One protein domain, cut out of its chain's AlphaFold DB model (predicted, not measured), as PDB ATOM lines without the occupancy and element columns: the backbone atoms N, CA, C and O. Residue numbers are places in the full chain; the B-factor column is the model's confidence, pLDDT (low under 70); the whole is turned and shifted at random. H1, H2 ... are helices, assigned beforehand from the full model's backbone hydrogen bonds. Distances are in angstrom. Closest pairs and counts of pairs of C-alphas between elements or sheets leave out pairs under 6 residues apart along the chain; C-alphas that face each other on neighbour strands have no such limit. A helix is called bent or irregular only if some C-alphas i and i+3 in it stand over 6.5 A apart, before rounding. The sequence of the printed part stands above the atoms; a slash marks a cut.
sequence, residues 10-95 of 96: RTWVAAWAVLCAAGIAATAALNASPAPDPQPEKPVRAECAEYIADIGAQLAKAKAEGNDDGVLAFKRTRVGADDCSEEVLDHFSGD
ATOM      1  N   ARG A  10     -16.526 -15.675   7.575       86.25
ATOM      2  CA  ARG A  10     -16.080 -16.388   6.365       86.25
ATOM      3  C   ARG A  10     -16.470 -15.668   5.074       86.25
ATOM      4  O   ARG A  10     -15.651 -15.574   4.174       86.25
ATOM      5  N   THR A  11     -17.688 -15.138   4.994       87.19
ATOM      6  CA  THR A  11     -18.174 -14.396   3.820       87.19
ATOM      7  C   THR A  11     -17.408 -13.090   3.641       87.19
ATOM      8  O   THR A  11     -17.053 -12.736   2.523       87.19
ATOM      9  N   TRP A  12     -17.093 -12.409   4.745       89.69
ATOM     10  CA  TRP A  12     -16.301 -11.181   4.710       89.69
ATOM     11  C   TRP A  12     -14.860 -11.436   4.244       89.69
ATOM     12  O   TRP A  12     -14.366 -10.742   3.362       89.69
ATOM     13  N   VAL A  13     -14.213 -12.482   4.771       91.56
ATOM     14  CA  VAL A  13     -12.862 -12.883   4.339       91.56
ATOM     15  C   VAL A  13     -12.851 -13.306   2.868       91.56
ATOM     16  O   VAL A  13     -11.940 -12.931   2.138       91.56
ATOM     17  N   ALA A  14     -13.873 -14.037   2.413       92.94
ATOM     18  CA  ALA A  14     -13.994 -14.428   1.011       92.94
ATOM     19  C   ALA A  14     -14.134 -13.209   0.088       92.94
ATOM     20  O   ALA A  14     -13.435 -13.127  -0.918       92.94
ATOM     21  N   ALA A  15     -14.973 -12.236   0.451       92.50
ATOM     22  CA  ALA A  15     -15.108 -10.995  -0.309       92.50
ATOM     23  C   ALA A  15     -13.775 -10.234  -0.400       92.50
ATOM     24  O   ALA A  15     -13.416  -9.743  -1.467       92.50
ATOM     25  N   TRP A  16     -13.015 -10.192   0.697       95.94
ATOM     26  CA  TRP A  16     -11.706  -9.541   0.733       95.94
ATOM     27  C   TRP A  16     -10.680 -10.249  -0.164       95.94
ATOM     28  O   TRP A  16     -10.006  -9.607  -0.965       95.94
ATOM     29  N   ALA A  17     -10.620 -11.582  -0.099       96.69
ATOM     30  CA  ALA A  17      -9.735 -12.383  -0.942       96.69
ATOM     31  C   ALA A  17     -10.039 -12.206  -2.439       96.69
ATOM     32  O   ALA A  17      -9.117 -12.078  -3.245       96.69
ATOM     33  N   VAL A  18     -11.323 -12.152  -2.808       95.75
ATOM     34  CA  VAL A  18     -11.753 -11.905  -4.192       95.75
ATOM     35  C   VAL A  18     -11.318 -10.517  -4.666       95.75
ATOM     36  O   VAL A  18     -10.799 -10.391  -5.773       95.75
ATOM     37  N   LEU A  19     -11.467  -9.489  -3.827       95.62
ATOM     38  CA  LEU A  19     -11.007  -8.129  -4.124       95.62
ATOM     39  C   LEU A  19      -9.496  -8.077  -4.389       95.62
ATOM     40  O   LEU A  19      -9.068  -7.475  -5.375       95.62
ATOM     41  N   CYS A  20      -8.691  -8.759  -3.571       95.88
ATOM     42  CA  CYS A  20      -7.248  -8.853  -3.795       95.88
ATOM     43  C   CYS A  20      -6.903  -9.570  -5.100       95.88
ATOM     44  O   CYS A  20      -6.089  -9.073  -5.876       95.88
ATOM     45  N   ALA A  21      -7.531 -10.718  -5.362       95.81
ATOM     46  CA  ALA A  21      -7.287 -11.477  -6.582       95.81
ATOM     47  C   ALA A  21      -7.630 -10.657  -7.838       95.81
ATOM     48  O   ALA A  21      -6.863 -10.657  -8.799       95.81
ATOM     49  N   ALA A  22      -8.736  -9.907  -7.808       94.38
ATOM     50  CA  ALA A  22      -9.123  -9.018  -8.897       94.38
ATOM     51  C   ALA A  22      -8.089  -7.903  -9.134       94.38
ATOM     52  O   ALA A  22      -7.714  -7.657 -10.279       94.38
ATOM     53  N   GLY A  23      -7.578  -7.271  -8.071       92.75
ATOM     54  CA  GLY A  23      -6.538  -6.239  -8.180       92.75
ATOM     55  C   GLY A  23      -5.228  -6.765  -8.776       92.75
ATOM     56  O   GLY A  23      -4.639  -6.129  -9.652       92.75
ATOM     57  N   ILE A  24      -4.800  -7.962  -8.362       94.81
ATOM     58  CA  ILE A  24      -3.603  -8.618  -8.908       94.81
ATOM     59  C   ILE A  24      -3.801  -8.946 -10.393       94.81
ATOM     60  O   ILE A  24      -2.928  -8.650 -11.207       94.81
ATOM     61  N   ALA A  25      -4.957  -9.504 -10.762       91.75
ATOM     62  CA  ALA A  25      -5.262  -9.842 -12.150       91.75
ATOM     63  C   ALA A  25      -5.298  -8.600 -13.057       91.75
ATOM     64  O   ALA A  25      -4.720  -8.618 -14.142       91.75
ATOM     65  N   ALA A  26      -5.912  -7.504 -12.599       89.38
ATOM     66  CA  ALA A  26      -5.932  -6.239 -13.330       89.38
ATOM     67  C   ALA A  26      -4.516  -5.674 -13.538       89.38
ATOM     68  O   ALA A  26      -4.170  -5.251 -14.638       89.38
ATOM     69  N   THR A  27      -3.671  -5.736 -12.506       85.50
ATOM     70  CA  THR A  27      -2.274  -5.281 -12.586       85.50
ATOM     71  C   THR A  27      -1.458  -6.135 -13.556       85.50
ATOM     72  O   THR A  27      -0.665  -5.608 -14.334       85.50
ATOM     73  N   ALA A  28      -1.659  -7.454 -13.556       86.12
ATOM     74  CA  ALA A  28      -1.001  -8.348 -14.504       86.12
ATOM     75  C   ALA A  28      -1.434  -8.062 -15.952       86.12
ATOM     76  O   ALA A  28      -0.592  -8.029 -16.844       86.12
ATOM     77  N   ALA A  29      -2.724  -7.794 -16.179       82.00
ATOM     78  CA  ALA A  29      -3.240  -7.429 -17.494       82.00
ATOM     79  C   ALA A  29      -2.659  -6.096 -18.000       82.00
ATOM     80  O   ALA A  29      -2.274  -6.007 -19.162       82.00
ATOM     81  N   LEU A  30      -2.534  -5.092 -17.127       75.25
ATOM     82  CA  LEU A  30      -1.904  -3.809 -17.461       75.25
ATOM     83  C   LEU A  30      -0.423  -3.975 -17.827       75.25
ATOM     84  O   LEU A  30       0.022  -3.399 -18.812       75.25
ATOM     85  N   ASN A  31       0.323  -4.802 -17.090       76.75
ATOM     86  CA  ASN A  31       1.736  -5.072 -17.391       76.75
ATOM     87  C   ASN A  31       1.940  -5.916 -18.657       76.75
ATOM     88  O   ASN A  31       2.983  -5.818 -19.297       76.75
ATOM     89  N   ALA A  32       0.973  -6.764 -19.005       73.31
ATOM     90  CA  ALA A  32       0.995  -7.547 -20.237       73.31
ATOM     91  C   ALA A  32       0.567  -6.731 -21.467       73.31
ATOM     92  O   ALA A  32       0.755  -7.194 -22.594       73.31
ATOM     93  N   SER A  33      -0.013  -5.541 -21.270       65.88
ATOM     94  CA  SER A  33      -0.326  -4.644 -22.376       65.88
ATOM     95  C   SER A  33       0.979  -4.197 -23.036       65.88
ATOM     96  O   SER A  33       1.873  -3.711 -22.338       65.88
ATOM     97  N   PRO A  34       1.109  -4.323 -24.368       58.91
ATOM     98  CA  PRO A  34       2.244  -3.757 -25.074       58.91
ATOM     99  C   PRO A  34       2.298  -2.259 -24.779       58.91
ATOM    100  O   PRO A  34       1.276  -1.571 -24.867       58.91
ATOM    101  N   ALA A  35       3.481  -1.762 -24.420       61.00
ATOM    102  CA  ALA A  35       3.718  -0.330 -24.485       61.00
ATOM    103  C   ALA A  35       3.492   0.111 -25.945       61.00
ATOM    104  O   ALA A  35       3.843  -0.653 -26.853       61.00
ATOM    105  N   PRO A  36       2.884   1.284 -26.190       59.03
ATOM    106  CA  PRO A  36       2.832   1.850 -27.531       59.03
ATOM    107  C   PRO A  36       4.241   1.861 -28.125       59.03
ATOM    108  O   PRO A  36       5.198   2.159 -27.408       59.03
ATOM    109  N   ASP A  37       4.367   1.511 -29.407       51.00
ATOM    110  CA  ASP A  37       5.646   1.623 -30.109       51.00
ATOM    111  C   ASP A  37       6.219   3.034 -29.893       51.00
ATOM    112  O   ASP A  37       5.452   4.003 -29.995       51.00
ATOM    113  N   PRO A  38       7.528   3.177 -29.606       52.09
ATOM    114  CA  PRO A  38       8.152   4.487 -29.525       52.09
ATOM    115  C   PRO A  38       7.904   5.200 -30.855       52.09
ATOM    116  O   PRO A  38       8.379   4.751 -31.904       52.09
ATOM    117  N   GLN A  39       7.117   6.282 -30.845       53.41
ATOM    118  CA  GLN A  39       7.032   7.118 -32.034       53.41
ATOM    119  C   GLN A  39       8.445   7.633 -32.333       53.41
ATOM    120  O   GLN A  39       9.171   7.977 -31.399       53.41
ATOM    121  N   PRO A  40       8.857   7.687 -33.612       53.78
ATOM    122  CA  PRO A  40      10.102   8.342 -33.979       53.78
ATOM    123  C   PRO A  40      10.093   9.750 -33.388       53.78
ATOM    124  O   PRO A  40       9.129  10.482 -33.630       53.78
ATOM    125  N   GLU A  41      11.128  10.099 -32.618       54.97
ATOM    126  CA  GLU A  41      11.288  11.435 -32.041       54.97
ATOM    127  C   GLU A  41      11.067  12.465 -33.150       54.97
ATOM    128  O   GLU A  41      11.836  12.563 -34.115       54.97
ATOM    129  N   LYS A  42       9.951  13.191 -33.063       53.66
ATOM    130  CA  LYS A  42       9.689  14.290 -33.985       53.66
ATOM    131  C   LYS A  42      10.787  15.320 -33.736       53.66
ATOM    132  O   LYS A  42      11.080  15.598 -32.573       53.66
ATOM    133  N   PRO A  43      11.409  15.887 -34.783       54.62
ATOM    134  CA  PRO A  43      12.465  16.867 -34.596       54.62
ATOM    135  C   PRO A  43      11.899  18.050 -33.812       54.62
ATOM    136  O   PRO A  43      11.095  18.828 -34.328       54.62
ATOM    137  N   VAL A  44      12.301  18.140 -32.548       56.81
ATOM    138  CA  VAL A  44      11.938  19.228 -31.649       56.81
ATOM    139  C   VAL A  44      12.416  20.523 -32.299       56.81
ATOM    140  O   VAL A  44      13.567  20.620 -32.737       56.81
ATOM    141  N   ARG A  45      11.538  21.528 -32.402       61.44
ATOM    142  CA  ARG A  45      11.940  22.860 -32.873       61.44
ATOM    143  C   ARG A  45      13.107  23.341 -32.005       61.44
ATOM    144  O   ARG A  45      13.044  23.228 -30.784       61.44
ATOM    145  N   ALA A  46      14.166  23.873 -32.618       61.91
ATOM    146  CA  ALA A  46      15.406  24.234 -31.916       61.91
ATOM    147  C   ALA A  46      15.186  25.163 -30.700       61.91
ATOM    148  O   ALA A  46      15.930  25.094 -29.728       61.91
ATOM    149  N   GLU A  47      14.129  25.979 -30.729       59.84
ATOM    150  CA  GLU A  47      13.719  26.862 -29.629       59.84
ATOM    151  C   GLU A  47      13.179  26.102 -28.402       59.84
ATOM    152  O   GLU A  47      13.380  26.536 -27.269       59.84
ATOM    153  N   CYS A  48      12.545  24.942 -28.600       67.69
ATOM    154  CA  CYS A  48      12.012  24.111 -27.520       67.69
ATOM    155  C   CYS A  48      13.077  23.165 -26.927       67.69
ATOM    156  O   CYS A  48      12.947  22.743 -25.780       67.69
ATOM    157  N   ALA A  49      14.157  22.870 -27.659       70.25
ATOM    158  CA  ALA A  49      15.234  21.989 -27.195       70.25
ATOM    159  C   ALA A  49      16.010  22.575 -25.998       70.25
ATOM    160  O   ALA A  49      16.316  21.853 -25.049       70.25
ATOM    161  N   GLU A  50      16.281  23.886 -26.002       69.50
ATOM    162  CA  GLU A  50      16.918  24.567 -24.860       69.50
ATOM    163  C   GLU A  50      16.021  24.509 -23.612       69.50
ATOM    164  O   GLU A  50      16.505  24.297 -22.501       69.50
ATOM    165  N   TYR A  51      14.704  24.645 -23.798       70.12
ATOM    166  CA  TYR A  51      13.735  24.603 -22.706       70.12
ATOM    167  C   TYR A  51      13.590  23.199 -22.102       70.12
ATOM    168  O   TYR A  51      13.575  23.052 -20.881       70.12
ATOM    169  N   ILE A  52      13.558  22.161 -22.941       74.81
ATOM    170  CA  ILE A  52      13.539  20.762 -22.494       74.81
ATOM    171  C   ILE A  52      14.823  20.412 -21.730       74.81
ATOM    172  O   ILE A  52      14.757  19.785 -20.672       74.81
ATOM    173  N   ALA A  53      15.987  20.865 -22.209       80.00
ATOM    174  CA  ALA A  53      17.262  20.637 -21.533       80.00
ATOM    175  C   ALA A  53      17.325  21.297 -20.141       80.00
ATOM    176  O   ALA A  53      17.850  20.697 -19.202       80.00
ATOM    177  N   ASP A  54      16.762  22.501 -19.984       78.06
ATOM    178  CA  ASP A  54      16.677  23.185 -18.686       78.06
ATOM    179  C   ASP A  54      15.790  22.418 -17.689       78.06
ATOM    180  O   ASP A  54      16.195  22.188 -16.546       78.06
ATOM    181  N   ILE A  55      14.622  21.938 -18.134       77.00
ATOM    182  CA  ILE A  55      13.728  21.102 -17.315       77.00
ATOM    183  C   ILE A  55      14.432  19.799 -16.909       77.00
ATOM    184  O   ILE A  55      14.422  19.437 -15.730       77.00
ATOM    185  N   GLY A  56      15.094  19.123 -17.852       76.88
ATOM    186  CA  GLY A  56      15.832  17.884 -17.592       76.88
ATOM    187  C   GLY A  56      16.969  18.063 -16.578       76.88
ATOM    188  O   GLY A  56      17.139  17.235 -15.682       76.88
ATOM    189  N   ALA A  57      17.707  19.176 -16.647       81.19
ATOM    190  CA  ALA A  57      18.764  19.493 -15.686       81.19
ATOM    191  C   ALA A  57      18.213  19.741 -14.270       81.19
ATOM    192  O   ALA A  57      18.799  19.285 -13.282       81.19
ATOM    193  N   GLN A  58      17.073  20.429 -14.158       74.19
ATOM    194  CA  GLN A  58      16.400  20.645 -12.876       74.19
ATOM    195  C   GLN A  58      15.840  19.340 -12.288       74.19
ATOM    196  O   GLN A  58      15.979  19.112 -11.086       74.19
ATOM    197  N   LEU A  59      15.283  18.455 -13.123       76.38
ATOM    198  CA  LEU A  59      14.813  17.128 -12.711       76.38
ATOM    199  C   LEU A  59      15.971  16.258 -12.198       76.38
ATOM    200  O   LEU A  59      15.880  15.674 -11.119       76.38
ATOM    201  N   ALA A  60      17.087  16.213 -12.931       78.81
ATOM    202  CA  ALA A  60      18.276  15.461 -12.533       78.81
ATOM    203  C   ALA A  60      18.840  15.949 -11.189       78.81
ATOM    204  O   ALA A  60      19.252  15.144 -10.353       78.81
ATOM    205  N   LYS A  61      18.811  17.266 -10.958       77.94
ATOM    206  CA  LYS A  61      19.201  17.859  -9.681       77.94
ATOM    207  C   LYS A  61      18.242  17.473  -8.549       77.94
ATOM    208  O   LYS A  61      18.709  17.061  -7.494       77.94
ATOM    209  N   ALA A  62      16.931  17.538  -8.774       75.38
ATOM    210  CA  ALA A  62      15.932  17.144  -7.778       75.38
ATOM    211  C   ALA A  62      16.031  15.654  -7.395       75.38
ATOM    212  O   ALA A  62      15.966  15.320  -6.212       75.38
ATOM    213  N   LYS A  63      16.269  14.774  -8.378       73.06
ATOM    214  CA  LYS A  63      16.553  13.347  -8.154       73.06
ATOM    215  C   LYS A  63      17.837  13.147  -7.342       73.06
ATOM    216  O   LYS A  63      17.857  12.368  -6.395       73.06
ATOM    217  N   ALA A  64      18.907  13.880  -7.656       76.69
ATOM    218  CA  ALA A  64      20.151  13.822  -6.883       76.69
ATOM    219  C   ALA A  64      19.982  14.309  -5.430       76.69
ATOM    220  O   ALA A  64      20.679  13.835  -4.535       76.69
ATOM    221  N   GLU A  65      19.045  15.226  -5.189       78.81
ATOM    222  CA  GLU A  65      18.681  15.729  -3.860       78.81
ATOM    223  C   GLU A  65      17.692  14.805  -3.111       78.81
ATOM    224  O   GLU A  65      17.345  15.086  -1.965       78.81
ATOM    225  N   GLY A  66      17.280  13.679  -3.715       69.31
ATOM    226  CA  GLY A  66      16.402  12.674  -3.102       69.31
ATOM    227  C   GLY A  66      14.930  13.085  -3.039       69.31
ATOM    228  O   GLY A  66      14.180  12.562  -2.216       69.31
ATOM    229  N   ASN A  67      14.516  14.037  -3.878       68.31
ATOM    230  CA  ASN A  67      13.158  14.572  -3.913       68.31
ATOM    231  C   ASN A  67      12.339  13.957  -5.063       68.31
ATOM    232  O   ASN A  67      11.649  14.669  -5.790       68.31
ATOM    233  N   ASP A  68      12.448  12.637  -5.235       63.62
ATOM    234  CA  ASP A  68      11.823  11.887  -6.337       63.62
ATOM    235  C   ASP A  68      10.278  11.921  -6.297       63.62
ATOM    236  O   ASP A  68       9.641  11.806  -7.340       63.62
ATOM    237  N   ASP A  69       9.680  12.167  -5.124       61.50
ATOM    238  CA  ASP A  69       8.221  12.260  -4.923       61.50
ATOM    239  C   ASP A  69       7.697  13.718  -4.852       61.50
ATOM    240  O   ASP A  69       6.533  13.968  -4.524       61.50
ATOM    241  N   GLY A  70       8.556  14.712  -5.110       62.31
ATOM    242  CA  GLY A  70       8.222  16.132  -4.994       62.31
ATOM    243  C   GLY A  70       7.588  16.720  -6.259       62.31
ATOM    244  O   GLY A  70       8.093  16.546  -7.364       62.31
ATOM    245  N   VAL A  71       6.516  17.507  -6.110       59.25
ATOM    246  CA  VAL A  71       5.976  18.314  -7.220       59.25
ATOM    247  C   VAL A  71       6.942  19.466  -7.515       59.25
ATOM    248  O   VAL A  71       7.056  20.403  -6.721       59.25
ATOM    249  N   LEU A  72       7.624  19.421  -8.662       64.44
ATOM    250  CA  LEU A  72       8.478  20.517  -9.123       64.44
ATOM    251  C   LEU A  72       7.618  21.587  -9.805       64.44
ATOM    252  O   LEU A  72       7.080  21.394 -10.892       64.44
ATOM    253  N   ALA A  73       7.466  22.735  -9.144       59.62
ATOM    254  CA  ALA A  73       6.784  23.889  -9.712       59.62
ATOM    255  C   ALA A  73       7.774  24.734 -10.527       59.62
ATOM    256  O   ALA A  73       8.512  25.554  -9.978       59.62
ATOM    257  N   PHE A  74       7.784  24.552 -11.847       62.81
ATOM    258  CA  PHE A  74       8.607  25.363 -12.743       62.81
ATOM    259  C   PHE A  74       7.975  26.744 -12.950       62.81
ATOM    260  O   PHE A  74       6.818  26.872 -13.358       62.81
ATOM    261  N   LYS A  75       8.731  27.816 -12.677       53.44
ATOM    262  CA  LYS A  75       8.267  29.182 -12.944       53.44
ATOM    263  C   LYS A  75       8.390  29.454 -14.446       53.44
ATOM    264  O   LYS A  75       9.487  29.492 -14.994       53.44
ATOM    265  N   ARG A  76       7.252  29.640 -15.114       54.78
ATOM    266  CA  ARG A  76       7.149  29.946 -16.548       54.78
ATOM    267  C   ARG A  76       7.653  31.368 -16.820       54.78
ATOM    268  O   ARG A  76       6.872  32.311 -16.807       54.78
ATOM    269  N   THR A  77       8.962  31.547 -16.989       50.66
ATOM    270  CA  THR A  77       9.575  32.886 -17.132       50.66
ATOM    271  C   THR A  77      10.009  33.284 -18.545       50.66
ATOM    272  O   THR A  77      10.667  34.311 -18.680       50.66
ATOM    273  N   ARG A  78       9.625  32.576 -19.618       51.47
ATOM    274  CA  ARG A  78       9.902  33.051 -20.991       51.47
ATOM    275  C   ARG A  78       8.628  33.214 -21.827       51.47
ATOM    276  O   ARG A  78       7.911  32.255 -22.096       51.47
ATOM    277  N   VAL A  79       8.373  34.463 -22.226       45.50
ATOM    278  CA  VAL A  79       7.425  34.854 -23.283       45.50
ATOM    279  C   VAL A  79       7.821  34.098 -24.556       45.50
ATOM    280  O   VAL A  79       8.950  34.250 -25.011       45.50
ATOM    281  N   GLY A  80       6.930  33.246 -25.072       51.06
ATOM    282  CA  GLY A  80       7.192  32.331 -26.198       51.06
ATOM    283  C   GLY A  80       7.019  30.842 -25.863       51.06
ATOM    284  O   GLY A  80       6.830  30.033 -26.759       51.06
ATOM    285  N   ALA A  81       6.980  30.479 -24.575       52.28
ATOM    286  CA  ALA A  81       6.798  29.100 -24.103       52.28
ATOM    287  C   ALA A  81       5.340  28.584 -24.146       52.28
ATOM    288  O   ALA A  81       5.026  27.577 -23.508       52.28
ATOM    289  N   ASP A  82       4.423  29.280 -24.824       54.59
ATOM    290  CA  ASP A  82       3.066  28.762 -25.042       54.59
ATOM    291  C   ASP A  82       3.022  27.701 -26.149       54.59
ATOM    292  O   ASP A  82       2.193  26.801 -26.067       54.59
ATOM    293  N   ASP A  83       3.975  27.719 -27.088       64.88
ATOM    294  CA  ASP A  83       3.958  26.845 -28.272       64.88
ATOM    295  C   ASP A  83       4.772  25.545 -28.110       64.88
ATOM    296  O   ASP A  83       4.681  24.681 -28.965       64.88
ATOM    297  N   CYS A  84       5.545  25.388 -27.023       69.75
ATOM    298  CA  CYS A  84       6.390  24.201 -26.771       69.75
ATOM    299  C   CYS A  84       5.771  23.196 -25.778       69.75
ATOM    300  O   CYS A  84       6.437  22.256 -25.341       69.75
ATOM    301  N   SER A  85       4.540  23.440 -25.314       70.81
ATOM    302  CA  SER A  85       3.912  22.624 -24.261       70.81
ATOM    303  C   SER A  85       3.661  21.191 -24.730       70.81
ATOM    304  O   SER A  85       3.816  20.259 -23.948       70.81
ATOM    305  N   GLU A  86       3.314  21.022 -26.006       70.25
ATOM    306  CA  GLU A  86       3.068  19.716 -26.621       70.25
ATOM    307  C   GLU A  86       4.371  18.917 -26.763       70.25
ATOM    308  O   GLU A  86       4.399  17.739 -26.433       70.25
ATOM    309  N   GLU A  87       5.476  19.550 -27.168       72.62
ATOM    310  CA  GLU A  87       6.795  18.915 -27.278       72.62
ATOM    311  C   GLU A  87       7.371  18.536 -25.910       72.62
ATOM    312  O   GLU A  87       7.997  17.489 -25.769       72.62
ATOM    313  N   VAL A  88       7.151  19.371 -24.888       71.88
ATOM    314  CA  VAL A  88       7.527  19.053 -23.502       71.88
ATOM    315  C   VAL A  88       6.701  17.876 -22.991       71.88
ATOM    316  O   VAL A  88       7.254  16.966 -22.374       71.88
ATOM    317  N   LEU A  89       5.390  17.862 -23.258       71.81
ATOM    318  CA  LEU A  89       4.541  16.727 -22.911       71.81
ATOM    319  C   LEU A  89       5.024  15.464 -23.625       71.81
ATOM    320  O   LEU A  89       5.286  14.487 -22.939       71.81
ATOM    321  N   ASP A  90       5.215  15.475 -24.943       74.56
ATOM    322  CA  ASP A  90       5.688  14.318 -25.722       74.56
ATOM    323  C   ASP A  90       7.032  13.775 -25.199       74.56
ATOM    324  O   ASP A  90       7.173  12.572 -24.993       74.56
ATOM    325  N   HIS A  91       7.986  14.657 -24.877       72.94
ATOM    326  CA  HIS A  91       9.315  14.259 -24.403       72.94
ATOM    327  C   HIS A  91       9.310  13.638 -22.996       72.94
ATOM    328  O   HIS A  91      10.001  12.652 -22.767       72.94
ATOM    329  N   PHE A  92       8.532  14.182 -22.052       72.62
ATOM    330  CA  PHE A  92       8.535  13.715 -20.655       72.62
ATOM    331  C   PHE A  92       7.403  12.735 -20.313       72.62
ATOM    332  O   PHE A  92       7.479  12.051 -19.296       72.62
ATOM    333  N   SER A  93       6.348  12.638 -21.128       68.44
ATOM    334  CA  SER A  93       5.283  11.636 -20.940       68.44
ATOM    335  C   SER A  93       5.624  10.268 -21.541       68.44
ATOM    336  O   SER A  93       4.928   9.292 -21.261       68.44
ATOM    337  N   GLY A  94       6.718  10.186 -22.310       57.16
ATOM    338  CA  GLY A  94       7.314   8.943 -22.802       57.16
ATOM    339  C   GLY A  94       8.303   8.271 -21.840       57.16
ATOM    340  O   GLY A  94       8.740   7.155 -22.127       57.16
ATOM    341  N   ASP A  95       8.644   8.902 -20.711       48.81
ATOM    342  CA  ASP A  95       9.636   8.363 -19.777       48.81
ATOM    343  C   ASP A  95       9.019   7.279 -18.880       48.81
ATOM    344  O   ASP A  95       8.237   7.528 -17.957       48.81
TER     345      ASP A  95
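AT A GLANCE: This is residues 10 to 95 of the 96 residues of an uncharacterized protein of Streptomyces capillispiralis (UniProt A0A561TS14). A long helix, H1, sticks out as a free arm from a small, loose body, in which H2 and the short helix H3 touch over part of H2. Residues 33 to 45 join the arm to H2, and residues 65 to 84 make a wide loop from the end of H2 back to H3. The printed part has 86 residues with three named helices, H1, H2 and H3 in that order, and no named strand; its class is all helix. It is extended, with a radius of gyration of the C-alphas of 20.3 A, and its outline of 63 by 32 by 23 A is only just elongated.

IN THESE COORDINATES: H1 covers residues 10 to 32, from C-alpha 10 at (-16.080, -16.388, 6.365), and is 32.8 A long from first to last C-alpha. H2, residues 46 to 64, begins at C-alpha 46 at (15.406, 24.234, -31.916) and is 27.5 A long. It is neither bent nor irregular, but only just: C-alphas 47 and 50 are 6.2 A apart. H3, residues 85 to 93, is 11.6 A long and ends at C-alpha 93 at (5.283, 11.636, -20.940).

HOW THE PARTS SIT: H2 touches H3 with residues 48 to 52 alone. Their closest C-alphas, those of Ile 52 and Val 88, are 6.3 A apart. The two helices run the same way at a steep tilt of 40 degrees. H1 is apart from both H2 and H3. Every O i to N i+4 pair is within hydrogen-bond range in H1 and H3, and 13 of 15 are in H2.

THE WHOLE: The C-alphas of Arg 10 and Ala 46 are the two farthest apart, at 64.1 A. Residues 10 to 35 stand free; the body without them spans 33 by 32 by 15 A. Both links are long, and the printed part has no cut. The mean pLDDT of the printed part is 71.4, and it is under 70 at residues 33 to 48, 50, 66 to 84 and 93 to 95.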